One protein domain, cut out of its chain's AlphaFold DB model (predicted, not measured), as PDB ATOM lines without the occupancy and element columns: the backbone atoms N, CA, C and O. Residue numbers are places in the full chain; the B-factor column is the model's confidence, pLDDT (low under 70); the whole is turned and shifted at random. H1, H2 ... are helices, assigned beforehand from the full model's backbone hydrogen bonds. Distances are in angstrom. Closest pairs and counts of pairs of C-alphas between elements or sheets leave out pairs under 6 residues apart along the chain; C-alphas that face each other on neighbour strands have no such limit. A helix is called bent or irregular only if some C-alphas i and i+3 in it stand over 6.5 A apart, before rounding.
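What this domain is: This is residues 39 to 139 of the 141 residues of an uncharacterized protein of Thermoleophilaceae bacterium (UniProt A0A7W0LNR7). One long helix, H1, runs along most of a rod, and the shorter helices H2 and H3 turn back along it one after the other, H2 beside its last part and H3 beside its first. A long link then loops round beyond the end of H3 and returns to the short helix H4, which packs on H2. The printed part has 101 residues, with four named helices in the order H1, H2, H3, H4 and no named strand, and its class is all helix. It is loose, with a radius of gyration of the C-alphas of 17.7 A and spans of 56 by 28 by 21 A.

Where its parts are: H1, residues 39 to 68, begins at C-alpha 39 (175.110, 177.596, 103.870) and is 42.4 A long. H2 is residues 72 to 85, 20.0 A. H3, residues 89 to 105, is 23.4 A long. It has a kink of 29 degrees near residue 99 and is irregular, with C-alphas 100 and 103 7.2 A apart. H4, residues 132 to 138, ends at C-alpha 138 (156.158, 190.755, 90.683).

How they stand to each other: H1 and H2 form a helical hairpin at a shallow tilt of 32 degrees; residues 61 to 68 of H1 touch H2, and the closest C-alphas, of His 68 and Phe 75, are 5.0 A apart. With residues 39 to 50 alone H1 touches H3, opposite ways at a shallow tilt of 24 degrees; the closest C-alphas, of Tyr 39 and Tyr 102, are 5.7 A apart. H4 touches H2 at a steep tilt of 53 degrees, closest at the C-alphas of Ala 83 and Ala 132, 4.8 A. H2 and H3 are apart. Every O i to N i+4 pair is within hydrogen-bond range in H1 and H2, 11 of 13 in H3 and 2 of 3 in H4.

The domain as a whole: The C-alphas farthest apart, of Glu 70 and Pro 112, are 57.2 A apart. The link from H3 to H4, residues 106 to 131, is long, and in it residues 110 to 111 pair antiparallel with 116 to 117. The printed part has no cut, and no printed residue is under 70 in pLDDT.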
ATOM      1  N   TYR A  39     175.941 176.410 104.080       88.56
ATOM      2  CA  TYR A  39     175.110 177.596 103.870       88.56
ATOM      3  C   TYR A  39     175.069 178.042 102.405       88.56
ATOM      4  O   TYR A  39     174.045 178.570 101.972       88.56
ATOM      5  N   MET A  40     176.149 177.842 101.642       90.88
ATOM      6  CA  MET A  40     176.171 178.157 100.215       90.88
ATOM      7  C   MET A  40     175.328 177.159  99.420       90.88
ATOM      8  O   MET A  40     174.637 177.570  98.490       90.88
ATOM      9  N   GLU A  41     175.321 175.881  99.806       91.69
ATOM     10  CA  GLU A  41     174.415 174.877  99.231       91.69
ATOM     11  C   GLU A  41     172.951 175.265  99.464       91.69
ATOM     12  O   GLU A  41     172.165 175.305  98.517       91.69
ATOM     13  N   ARG A  42     172.590 175.663 100.694       94.19
ATOM     14  CA  ARG A  42     171.233 176.158 100.987       94.19
ATOM     15  C   ARG A  42     170.890 177.412 100.194       94.19
ATOM     16  O   ARG A  42     169.774 177.531  99.702       94.19
ATOM     17  N   LEU A  43     171.830 178.351 100.050       94.00
ATOM     18  CA  LEU A  43     171.611 179.549  99.236       94.00
ATOM     19  C   LEU A  43     171.321 179.194  97.775       94.00
ATOM     20  O   LEU A  43     170.411 179.783  97.192       94.00
ATOM     21  N   ARG A  44     172.041 178.221  97.200       94.38
ATOM     22  CA  ARG A  44     171.752 177.711  95.852       94.38
ATOM     23  C   ARG A  44     170.371 177.056  95.792       94.38
ATOM     24  O   ARG A  44     169.576 177.441  94.945       94.38
ATOM     25  N   ALA A  45     170.033 176.189  96.747       96.56
ATOM     26  CA  ALA A  45     168.715 175.554  96.814       96.56
ATOM     27  C   ALA A  45     167.564 176.577  96.902       96.56
ATOM     28  O   ALA A  45     166.563 176.445  96.201       96.56
ATOM     29  N   ILE A  46     167.718 177.638  97.706       97.69
ATOM     30  CA  ILE A  46     166.756 178.751  97.777       97.69
ATOM     31  C   ILE A  46     166.620 179.431  96.413       97.69
ATOM     32  O   ILE A  46     165.503 179.707  95.978       97.69
ATOM     33  N   GLN A  47     167.734 179.725  95.738       97.56
ATOM     34  CA  GLN A  47     167.712 180.372  94.423       97.56
ATOM     35  C   GLN A  47     167.020 179.500  93.375       97.56
ATOM     36  O   GLN A  47     166.183 180.001  92.624       97.56
ATOM     37  N   ASP A  48     167.336 178.210  93.341       97.75
ATOM     38  CA  ASP A  48     166.772 177.271  92.377       97.75
ATOM     39  C   ASP A  48     165.273 177.072  92.603       97.75
ATOM     40  O   ASP A  48     164.487 177.231  91.669       97.75
ATOM     41  N   GLU A  49     164.843 176.860  93.847       98.12
ATOM     42  CA  GLU A  49     163.418 176.756  94.163       98.12
ATOM     43  C   GLU A  49     162.685 178.084  93.898       98.12
ATOM     44  O   GLU A  49     161.573 178.088  93.369       98.12
ATOM     45  N   THR A  50     163.316 179.238  94.151       97.94
ATOM     46  CA  THR A  50     162.745 180.548  93.780       97.94
ATOM     47  C   THR A  50     162.508 180.641  92.272       97.94
ATOM     48  O   THR A  50     161.449 181.110  91.847       97.94
ATOM     49  N   ARG A  51     163.455 180.170  91.447       98.00
ATOM     50  CA  ARG A  51     163.286 180.120  89.985       98.00
ATOM     51  C   ARG A  51     162.133 179.201  89.603       98.00
ATOM     52  O   ARG A  51     161.304 179.601  88.786       98.00
ATOM     53  N   VAL A  52     162.039 178.009  90.194       97.75
ATOM     54  CA  VAL A  52     160.936 177.066  89.939       97.75
ATOM     55  C   VAL A  52     159.585 177.714  90.239       97.75
ATOM     56  O   VAL A  52     158.671 177.664  89.412       97.75
ATOM     57  N   GLN A  53     159.458 178.374  91.390       98.00
ATOM     58  CA  GLN A  53     158.225 179.052  91.783       98.00
ATOM     59  C   GLN A  53     157.881 180.220  90.854       98.00
ATOM     60  O   GLN A  53     156.726 180.346  90.444       98.00
ATOM     61  N   ALA A  54     158.869 181.026  90.458       97.69
ATOM     62  CA  ALA A  54     158.669 182.128  89.520       97.69
ATOM     63  C   ALA A  54     158.116 181.639  88.170       97.69
ATOM     64  O   ALA A  54     157.115 182.174  87.696       97.69
ATOM     65  N   HIS A  55     158.682 180.570  87.601       98.12
ATOM     66  CA  HIS A  55     158.187 179.987  86.348       98.12
ATOM     67  C   HIS A  55     156.764 179.424  86.490       98.12
ATOM     68  O   HIS A  55     155.929 179.572  85.595       98.12
ATOM     69  N   ARG A  56     156.447 178.773  87.619       98.12
ATOM     70  CA  ARG A  56     155.087 178.269  87.882       98.12
ATOM     71  C   ARG A  56     154.073 179.411  87.982       98.12
ATOM     72  O   ARG A  56     152.986 179.298  87.412       98.12
ATOM     73  N   LEU A  57     154.435 180.498  88.657       98.19
ATOM     74  CA  LEU A  57     153.600 181.689  88.793       98.19
ATOM     75  C   LEU A  57     153.409 182.416  87.467       98.19
ATOM     76  O   LEU A  57     152.285 182.788  87.157       98.19
ATOM     77  N   GLU A  58     154.455 182.550  86.653       98.31
ATOM     78  CA  GLU A  58     154.361 183.154  85.321       98.31
ATOM     79  C   GLU A  58     153.344 182.412  84.443       98.31
ATOM     80  O   GLU A  58     152.477 183.025  83.816       98.31
ATOM     81  N   ARG A  59     153.379 181.074  84.454       98.25
ATOM     82  CA  ARG A  59     152.389 180.250  83.743       98.25
ATOM     83  C   ARG A  59     150.977 180.438  84.292       98.25
ATOM     84  O   ARG A  59     150.029 180.505  83.511       98.25
ATOM     85  N   ALA A  60     150.817 180.499  85.613       97.50
ATOM     86  CA  ALA A  60     149.516 180.726  86.241       97.50
ATOM     87  C   ALA A  60     148.960 182.121  85.909       97.50
ATOM     88  O   ALA A  60     147.777 182.253  85.604       97.50
ATOM     89  N   TYR A  61     149.825 183.133  85.909       97.44
ATOM     90  CA  TYR A  61     149.492 184.512  85.579       97.44
ATOM     91  C   TYR A  61     149.032 184.654  84.127       97.44
ATOM     92  O   TYR A  61     147.965 185.213  83.880       97.44
ATOM     93  N   ARG A  62     149.779 184.076  83.172       96.75
ATOM     94  CA  ARG A  62     149.380 184.036  81.752       96.75
ATOM     95  C   ARG A  62     148.011 183.389  81.570       96.75
ATOM     96  O   ARG A  62     147.133 183.999  80.978       96.75
ATOM     97  N   ARG A  63     147.782 182.226  82.188       96.25
ATOM     98  CA  ARG A  63     146.479 181.537  82.134       96.25
ATOM     99  C   ARG A  63     145.337 182.359  82.727       96.25
ATOM    100  O   ARG A  63     144.218 182.283  82.233       96.25
ATOM    101  N   ALA A  64     145.587 183.101  83.804       94.94
ATOM    102  CA  ALA A  64     144.580 183.979  84.391       94.94
ATOM    103  C   ALA A  64     144.255 185.154  83.454       94.94
ATOM    104  O   ALA A  64     143.079 185.455  83.265       94.94
ATOM    105  N   LYS A  65     145.271 185.754  82.818       94.44
ATOM    106  CA  LYS A  65     145.086 186.808  81.809       94.44
ATOM    107  C   LYS A  65     144.358 186.316  80.563       94.44
ATOM    108  O   LYS A  65     143.471 186.998  80.085       94.44
ATOM    109  N   GLU A  66     144.690 185.135  80.061       94.62
ATOM    110  CA  GLU A  66     144.023 184.556  78.886       94.62
ATOM    111  C   GLU A  66     142.527 184.308  79.131       94.62
ATOM    112  O   GLU A  66     141.731 184.425  78.210       94.62
ATOM    113  N   ARG A  67     142.137 183.961  80.363       92.75
ATOM    114  CA  ARG A  67     140.741 183.630  80.698       92.75
ATOM    115  C   ARG A  67     139.887 184.823  81.093       92.75
ATOM    116  O   ARG A  67     138.690 184.794  80.853       92.75
ATOM    117  N   HIS A  68     140.485 185.806  81.758       90.75
ATOM    118  CA  HIS A  68     139.752 186.900  82.397       90.75
ATOM    119  C   HIS A  68     140.309 188.277  82.028       90.75
ATOM    120  O   HIS A  68     139.876 189.266  82.589       90.75
ATOM    121  N   GLY A  69     141.289 188.378  81.127       81.94
ATOM    122  CA  GLY A  69     141.985 189.637  80.842       81.94
ATOM    123  C   GLY A  69     141.120 190.721  80.197       81.94
ATOM    124  O   GLY A  69     141.489 191.888  80.277       81.94
ATOM    125  N   GLU A  70     139.988 190.353  79.592       89.31
ATOM    126  CA  GLU A  70     139.002 191.307  79.063       89.31
ATOM    127  C   GLU A  70     138.223 192.009  80.190       89.31
ATOM    128  O   GLU A  70     137.894 193.187  80.063       89.31
ATOM    129  N   ASP A  71     138.009 191.329  81.324       93.81
ATOM    130  CA  ASP A  71     137.430 191.899  82.545       93.81
ATOM    131  C   ASP A  71     138.536 192.139  83.585       93.81
ATOM    132  O   ASP A  71     138.962 191.257  84.336       93.81
ATOM    133  N   THR A  72     139.007 193.385  83.640       92.25
ATOM    134  CA  THR A  72     140.109 193.779  84.528       92.25
ATOM    135  C   THR A  72     139.790 193.545  86.010       92.25
ATOM    136  O   THR A  72     140.686 193.170  86.777       92.25
ATOM    137  N   ASP A  73     138.537 193.726  86.430       94.75
ATOM    138  CA  ASP A  73     138.142 193.552  87.827       94.75
ATOM    139  C   ASP A  73     138.027 192.070  88.189       94.75
ATOM    140  O   ASP A  73     138.523 191.651  89.248       94.75
ATOM    141  N   GLU A  74     137.469 191.249  87.293       94.25
ATOM    142  CA  GLU A  74     137.447 189.801  87.482       94.25
ATOM    143  C   GLU A  74     138.872 189.238  87.517       94.25
ATOM    144  O   GLU A  74     139.227 188.515  88.458       94.25
ATOM    145  N   PHE A  75     139.730 189.613  86.564       95.69
ATOM    146  CA  PHE A  75     141.136 189.212  86.557       95.69
ATOM    147  C   PHE A  75     141.822 189.566  87.877       95.69
ATOM    148  O   PHE A  75     142.448 188.705  88.508       95.69
ATOM    149  N   ARG A  76     141.655 190.806  88.349       95.88
ATOM    150  CA  ARG A  76     142.262 191.283  89.592       95.88
ATOM    151  C   ARG A  76     141.791 190.481  90.802       95.88
ATOM    152  O   ARG A  76     142.611 190.094  91.644       95.88
ATOM    153  N   ALA A  77     140.492 190.209  90.908       95.94
ATOM    154  CA  ALA A  77     139.924 189.426  92.005       95.94
ATOM    155  C   ALA A  77     140.411 187.965  91.983       95.94
ATOM    156  O   ALA A  77     140.835 187.418  93.014       95.94
ATOM    157  N   ARG A  78     140.413 187.338  90.801       95.94
ATOM    158  CA  ARG A  78     140.877 185.959  90.602       95.94
ATOM    159  C   ARG A  78     142.364 185.826  90.889       95.94
ATOM    160  O   ARG A  78     142.757 184.939  91.649       95.94
ATOM    161  N   TRP A  79     143.186 186.730  90.363       97.75
ATOM    162  CA  TRP A  79     144.629 186.690  90.563       97.75
ATOM    163  C   TRP A  79     145.015 186.892  92.031       97.75
ATOM    164  O   TRP A  79     145.794 186.107  92.573       97.75
ATOM    165  N   ARG A  80     144.398 187.852  92.734       97.81
ATOM    166  CA  ARG A  80     144.603 188.028  94.185       97.81
ATOM    167  C   ARG A  80     144.220 186.783  94.984       97.81
ATOM    168  O   ARG A  80     144.887 186.456  95.964       97.81
ATOM    169  N   THR A  81     143.174 186.071  94.567       97.81
ATOM    170  CA  THR A  81     142.767 184.807  95.199       97.81
ATOM    171  C   THR A  81     143.809 183.711  94.985       97.81
ATOM    172  O   THR A  81     144.155 183.011  95.937       97.81
ATOM    173  N   ILE A  82     144.354 183.591  93.770       97.62
ATOM    174  CA  ILE A  82     145.446 182.655  93.461       97.62
ATOM    175  C   ILE A  82     146.682 182.995  94.299       97.62
ATOM    176  O   ILE A  82     147.199 182.121  94.991       97.62
ATOM    177  N   ALA A  83     147.105 184.262  94.315       98.06
ATOM    178  CA  ALA A  83     148.273 184.714  95.067       98.06
ATOM    179  C   ALA A  83     148.160 184.418  96.574       98.06
ATOM    180  O   ALA A  83     149.128 183.980  97.187       98.06
ATOM    181  N   ARG A  84     146.975 184.601  97.173       97.94
ATOM    182  CA  ARG A  84     146.726 184.296  98.597       97.94
ATOM    183  C   ARG A  84     146.762 182.806  98.926       97.94
ATOM    184  O   ARG A  84     147.083 182.452 100.054       97.94
ATOM    185  N   ARG A  85     146.395 181.946  97.976       97.88
ATOM    186  CA  ARG A  85     146.356 180.486  98.164       97.88
ATOM    187  C   ARG A  85     147.656 179.795  97.764       97.88
ATOM    188  O   ARG A  85     147.825 178.615  98.060       97.88
ATOM    189  N   TRP A  86     148.553 180.499  97.077       98.38
ATOM    190  CA  TRP A  86     149.825 179.946  96.641       98.38
ATOM    191  C   TRP A  86     150.714 179.619  97.840       98.38
ATOM    192  O   TRP A  86     150.902 180.447  98.733       98.38
ATOM    193  N   ARG A  87     151.277 178.411  97.851       97.06
ATOM    194  CA  ARG A  87     152.111 177.927  98.950       97.06
ATOM    195  C   ARG A  87     153.573 177.861  98.529       97.06
ATOM    196  O   ARG A  87     153.902 177.318  97.480       97.06
ATOM    197  N   PHE A  88     154.439 178.373  99.396       97.62
ATOM    198  CA  PHE A  88     155.895 178.340  99.253       97.62
ATOM    199  C   PHE A  88     156.536 177.411 100.293       97.62
ATOM    200  O   PHE A  88     157.618 177.710 100.777       97.62
ATOM    201  N   ASP A  89     155.876 176.322 100.703       97.06
ATOM    202  CA  ASP A  89     156.288 175.548 101.891       97.06
ATOM    203  C   ASP A  89     157.749 175.092 101.841       97.06
ATOM    204  O   ASP A  89     158.492 175.326 102.792       97.06
ATOM    205  N   GLN A  90     158.168 174.502 100.717       96.25
ATOM    206  CA  GLN A  90     159.538 174.031 100.512       96.25
ATOM    207  C   GLN A  90     160.544 175.189 100.520       96.25
ATOM    208  O   GLN A  90     161.545 175.136 101.229       96.25
ATOM    209  N   LEU A  91     160.258 176.268  99.788       98.00
ATOM    210  CA  LEU A  91     161.125 177.445  99.743       98.00
ATOM    211  C   LEU A  91     161.243 178.126 101.113       98.00
ATOM    212  O   LEU A  91     162.334 178.480 101.550       98.00
ATOM    213  N   ASN A  92     160.124 178.271 101.819       98.44
ATOM    214  CA  ASN A  92     160.085 178.870 103.144       98.44
ATOM    215  C   ASN A  92     160.742 177.965 104.192       98.44
ATOM    216  O   ASN A  92     161.305 178.485 105.150       98.44
ATOM    217  N   GLN A  93     160.730 176.640 104.013       98.19
ATOM    218  CA  GLN A  93     161.523 175.723 104.833       98.19
ATOM    219  C   GLN A  93     163.024 175.934 104.605       98.19
ATOM    220  O   GLN A  93     163.754 176.114 105.574       98.19
ATOM    221  N   LEU A  94     163.471 176.016 103.348       97.81
ATOM    222  CA  LEU A  94     164.874 176.304 103.024       97.81
ATOM    223  C   LEU A  94     165.330 177.658 103.587       97.81
ATOM    224  O   LEU A  94     166.449 177.781 104.083       97.81
ATOM    225  N   ILE A  95     164.464 178.674 103.537       97.75
ATOM    226  CA  ILE A  95     164.726 179.994 104.125       97.75
ATOM    227  C   ILE A  95     164.854 179.912 105.644       97.75
ATOM    228  O   ILE A  95     165.797 180.485 106.186       97.75
ATOM    229  N   ARG A  96     163.949 179.198 106.328       97.94
ATOM    230  CA  ARG A  96     164.043 178.983 107.780       97.94
ATOM    231  C   ARG A  96     165.360 178.309 108.146       97.94
ATOM    232  O   ARG A  96     166.127 178.874 108.912       97.94
ATOM    233  N   GLU A  97     165.681 177.190 107.504       97.19
ATOM    234  CA  GLU A  97     166.939 176.477 107.742       97.19
ATOM    235  C   GLU A  97     168.160 177.357 107.458       97.19
ATOM    236  O   GLU A  97     169.127 177.361 108.216       97.19
ATOM    237  N   HIS A  98     168.142 178.144 106.381       95.88
ATOM    238  CA  HIS A  98     169.213 179.097 106.130       95.88
ATOM    239  C   HIS A  98     169.338 180.116 107.264       95.88
ATOM    240  O   HIS A  98     170.447 180.328 107.741       95.88
ATOM    241  N   ASN A  99     168.238 180.717 107.711       96.00
ATOM    242  CA  ASN A  99     168.258 181.707 108.784       96.00
ATOM    243  C   ASN A  99     168.753 181.112 110.114       96.00
ATOM    244  O   ASN A  99     169.503 181.781 110.818       96.00
ATOM    245  N   ASP A 100     168.392 179.866 110.423       95.50
ATOM    246  CA  ASP A 100     168.786 179.195 111.666       95.50
ATOM    247  C   ASP A 100     170.278 178.829 111.672       95.50
ATOM    248  O   ASP A 100     170.984 179.048 112.656       95.50
ATOM    249  N   TYR A 101     170.789 178.297 110.556       94.31
ATOM    250  CA  TYR A 101     172.153 177.763 110.496       94.31
ATOM    251  C   TYR A 101     173.198 178.762 109.983       94.31
ATOM    252  O   TYR A 101     174.371 178.650 110.348       94.31
ATOM    253  N   TYR A 102     172.826 179.736 109.144       93.81
ATOM    254  CA  TYR A 102     173.788 180.634 108.494       93.81
ATOM    255  C   TYR A 102     174.690 181.388 109.477       93.81
ATOM    256  O   TYR A 102     175.901 181.384 109.252       93.81
ATOM    257  N   PRO A 103     174.187 181.995 110.569       93.38
ATOM    258  CA  PRO A 103     175.053 182.737 111.477       93.38
ATOM    259  C   PRO A 103     176.117 181.869 112.144       93.38
ATOM    260  O   PRO A 103     177.246 182.314 112.344       93.38
ATOM    261  N   ILE A 104     175.767 180.619 112.443       91.06
ATOM    262  CA  ILE A 104     176.648 179.643 113.082       91.06
ATOM    263  C   ILE A 104     177.704 179.175 112.076       91.06
ATOM    264  O   ILE A 104     178.902 179.215 112.355       91.06
ATOM    265  N   GLU A 105     177.275 178.792 110.874       88.94
ATOM    266  CA  GLU A 105     178.163 178.277 109.828       88.94
ATOM    267  C   GLU A 105     179.093 179.347 109.253       88.94
ATOM    268  O   GLU A 105     180.260 179.071 108.984       88.94
ATOM    269  N   ALA A 106     178.603 180.581 109.112       88.00
ATOM    270  CA  ALA A 106     179.396 181.732 108.693       88.00
ATOM    271  C   ALA A 106     180.170 182.383 109.853       88.00
ATOM    272  O   ALA A 106     180.919 183.335 109.626       88.00
ATOM    273  N   ARG A 107     180.006 181.873 111.085       89.25
ATOM    274  CA  ARG A 107     180.654 182.368 112.311       89.25
ATOM    275  C   ARG A 107     180.459 183.872 112.510       89.25
ATOM    276  O   ARG A 107     181.411 184.597 112.817       89.25
ATOM    277  N   LEU A 108     179.232 184.346 112.302       91.50
ATOM    278  CA  LEU A 108     178.891 185.746 112.515       91.50
ATOM    279  C   LEU A 108     179.134 186.126 113.976       91.50
ATOM    280  O   LEU A 108     178.858 185.359 114.898       91.50
ATOM    281  N   ALA A 109     179.659 187.330 114.183       91.31
ATOM    282  CA  ALA A 109     179.794 187.880 115.520       91.31
ATOM    283  C   ALA A 109     178.408 188.184 116.104       91.31
ATOM    284  O   ALA A 109     177.508 188.595 115.373       91.31
ATOM    285  N   LEU A 110     178.257 188.012 117.413       93.12
ATOM    286  CA  LEU A 110     177.105 188.523 118.146       93.12
ATOM    287  C   LEU A 110     177.339 190.007 118.451       93.12
ATOM    288  O   LEU A 110     178.433 190.381 118.875       93.12
ATOM    289  N   ASP A 111     176.327 190.840 118.247       90.62
ATOM    290  CA  ASP A 111     176.301 192.203 118.755       90.62
ATOM    291  C   ASP A 111     175.731 192.189 120.185       90.62
ATOM    292  O   ASP A 111     174.540 191.932 120.377       90.62
ATOM    293  N   PRO A 112     176.550 192.474 121.216       90.56
ATOM    294  CA  PRO A 112     176.109 192.414 122.606       90.56
ATOM    295  C   PRO A 112     175.053 193.471 122.953       90.56
ATOM    296  O   PRO A 112     174.359 193.317 123.953       90.56
ATOM    297  N   ARG A 113     174.914 194.544 122.159       90.69
ATOM    298  CA  ARG A 113     173.915 195.594 122.414       90.69
ATOM    299  C   ARG A 113     172.516 195.153 122.005       90.69
ATOM    300  O   ARG A 113     171.545 195.562 122.632       90.69
ATOM    301  N   THR A 114     172.420 194.370 120.934       89.56
ATOM    302  CA  THR A 114     171.145 193.925 120.358       89.56
ATOM    303  C   THR A 114     170.809 192.479 120.709       89.56
ATOM    304  O   THR A 114     169.651 192.089 120.601       89.56
ATOM    305  N   GLY A 115     171.798 191.686 121.139       90.19
ATOM    306  CA  GLY A 115     171.633 190.256 121.390       90.19
ATOM    307  C   GLY A 115     171.425 189.433 120.113       90.19
ATOM    308  O   GLY A 115     171.035 188.272 120.204       90.19
ATOM    309  N   ASP A 116     171.677 190.013 118.935       91.81
ATOM    310  CA  ASP A 116     171.537 189.363 117.627       91.81
ATOM    311  C   ASP A 116     172.884 189.327 116.891       91.81
ATOM    312  O   ASP A 116     173.862 189.959 117.293       91.81
ATOM    313  N   TYR A 117     172.967 188.573 115.799       91.88
ATOM    314  CA  TYR A 117     174.166 188.531 114.972       91.88
ATOM    315  C   TYR A 117     174.367 189.827 114.182       91.88
ATOM    316  O   TYR A 117     173.416 190.479 113.742       91.88
ATOM    317  N   VAL A 118     175.635 190.171 113.944       91.44
ATOM    318  CA  VAL A 118     176.020 191.347 113.161       91.44
ATOM    319  C   VAL A 118     175.436 191.314 111.749       91.44
ATOM    320  O   VAL A 118     175.274 190.267 111.118       91.44
ATOM    321  N   ARG A 119     175.165 192.509 111.222       91.00
ATOM    322  CA  ARG A 119     174.698 192.706 109.847       91.00
ATOM    323  C   ARG A 119     175.763 192.277 108.839       91.00
ATOM    324  O   ARG A 119     176.949 192.550 109.011       91.00
ATOM    325  N   VAL A 120     175.320 191.691 107.734       87.62
ATOM    326  CA  VAL A 120     176.168 191.333 106.595       87.62
ATOM    327  C   VAL A 120     176.001 192.409 105.528       87.62
ATOM    328  O   VAL A 120     174.891 192.654 105.063       87.62
ATOM    329  N   ALA A 121     177.092 193.094 105.171       86.75
ATOM    330  CA  ALA A 121     177.075 194.219 104.223       86.75
ATOM    331  C   ALA A 121     175.997 195.282 104.555       86.75
ATOM    332  O   ALA A 121     175.263 195.751 103.686       86.75
ATOM    333  N   GLY A 122     175.850 195.616 105.843       88.00
ATOM    334  CA  GLY A 122     174.872 196.598 106.337       88.00
ATOM    335  C   GLY A 122     173.421 196.099 106.415       88.00
ATOM    336  O   GLY A 122     172.550 196.811 106.922       88.00
ATOM    337  N   ARG A 123     173.136 194.867 105.982       89.06
ATOM    338  CA  ARG A 123     171.785 194.289 105.969       89.06
ATOM    339  C   ARG A 123     171.640 193.162 106.997       89.06
ATOM    340  O   ARG A 123     172.628 192.498 107.314       89.06
ATOM    341  N   PRO A 124     170.432 192.930 107.540       90.69
ATOM    342  CA  PRO A 124     170.158 191.709 108.286       90.69
ATOM    343  C   PRO A 124     170.484 190.492 107.415       90.69
ATOM    344  O   PRO A 124     170.221 190.504 106.213       90.69
ATOM    345  N   TYR A 125     171.061 189.449 108.009       89.38
ATOM    346  CA  TYR A 125     171.327 188.205 107.282       89.38
ATOM    347  C   TYR A 125     170.043 187.414 106.998       89.38
ATOM    348  O   TYR A 125     170.006 186.621 106.057       89.38
ATOM    349  N   ARG A 126     169.008 187.610 107.830       94.31
ATOM    350  CA  ARG A 126     167.744 186.887 107.730       94.31
ATOM    351  C   ARG A 126     167.062 187.207 106.410       94.31
ATOM    352  O   ARG A 126     166.951 188.362 106.002       94.31
ATOM    353  N   ARG A 127     166.586 186.156 105.760       94.75
ATOM    354  CA  ARG A 127     165.735 186.237 104.579       94.75
ATOM    355  C   ARG A 127     164.281 186.122 105.005       94.75
ATOM    356  O   ARG A 127     163.942 185.249 105.801       94.75
ATOM    357  N   GLU A 128     163.438 186.975 104.441       95.81
ATOM    358  CA  GLU A 128     162.002 186.947 104.703       95.81
ATOM    359  C   GLU A 128     161.327 185.773 103.973       95.81
ATOM    360  O   GLU A 128     161.653 185.514 102.807       95.81
ATOM    361  N   PRO A 129     160.380 185.066 104.614       96.69
ATOM    362  CA  PRO A 129     159.535 184.086 103.941       96.69
ATOM    363  C   PRO A 129     158.724 184.716 102.802       96.69
ATOM    364  O   PRO A 129     158.268 185.856 102.887       96.69
ATOM    365  N   LEU A 130     158.484 183.950 101.739       97.44
ATOM    366  CA  LEU A 130     157.659 184.389 100.620       97.44
ATOM    367  C   LEU A 130     156.177 184.110 100.874       97.44
ATOM    368  O   LEU A 130     155.800 183.111 101.493       97.44
ATOM    369  N   GLY A 131     155.333 184.972 100.310       97.44
ATOM    370  CA  GLY A 131     153.880 184.860 100.362       97.44
ATOM    371  C   GLY A 131     153.203 185.690  99.274       97.44
ATOM    372  O   GLY A 131     153.833 186.115  98.307       97.44
ATOM    373  N   ALA A 132     151.908 185.957  99.445       97.69
ATOM    374  CA  ALA A 132     151.098 186.659  98.448       97.69
ATOM    375  C   ALA A 132     151.652 188.041  98.062       97.69
ATOM    376  O   ALA A 132     151.585 188.417  96.896       97.69
ATOM    377  N   ALA A 133     152.225 188.781  99.018       97.12
ATOM    378  CA  ALA A 133     152.822 190.090  98.753       97.12
ATOM    379  C   ALA A 133     153.959 190.002  97.721       97.12
ATOM    380  O   ALA A 133     153.964 190.757  96.755       97.12
ATOM    381  N   TRP A 134     154.847 189.010  97.862       97.69
ATOM    382  CA  TRP A 134     155.943 188.754  96.919       97.69
ATOM    383  C   TRP A 134     155.433 188.461  95.501       97.69
ATOM    384  O   TRP A 134     156.054 188.871  94.518       97.69
ATOM    385  N   ILE A 135     154.300 187.752  95.400       98.19
ATOM    386  CA  ILE A 135     153.647 187.436  94.124       98.19
ATOM    387  C   ILE A 135     153.084 188.707  93.498       98.19
ATOM    388  O   ILE A 135     153.369 188.981  92.339       98.19
ATOM    389  N   LEU A 136     152.296 189.476  94.252       97.62
ATOM    390  CA  LEU A 136     151.588 190.654  93.745       97.62
ATOM    391  C   LEU A 136     152.525 191.816  93.400       97.62
ATOM    392  O   LEU A 136     152.193 192.617  92.534       97.62
ATOM    393  N   GLU A 137     153.694 191.887  94.035       96.81
ATOM    394  CA  GLU A 137     154.768 192.812  93.664       96.81
ATOM    395  C   GLU A 137     155.343 192.491  92.271       96.81
ATOM    396  O   GLU A 137     155.585 193.395  91.475       96.81
ATOM    397  N   ARG A 138     155.546 191.204  91.952       96.56
ATOM    398  CA  ARG A 138     156.158 190.755  90.683       96.56
ATOM    399  C   ARG A 138     155.164 190.585  89.545       96.56
ATOM    400  O   ARG A 138     155.503 190.790  88.385       96.56
ATOM    401  N   PHE A 139     153.955 190.166  89.882       96.00
ATOM    402  CA  PHE A 139     152.874 189.865  88.960       96.00
ATOM    403  C   PHE A 139     151.660 190.694  89.388       96.00
ATOM    404  O   PHE A 139     150.799 190.191  90.119       96.00
TER     405      PHE A 139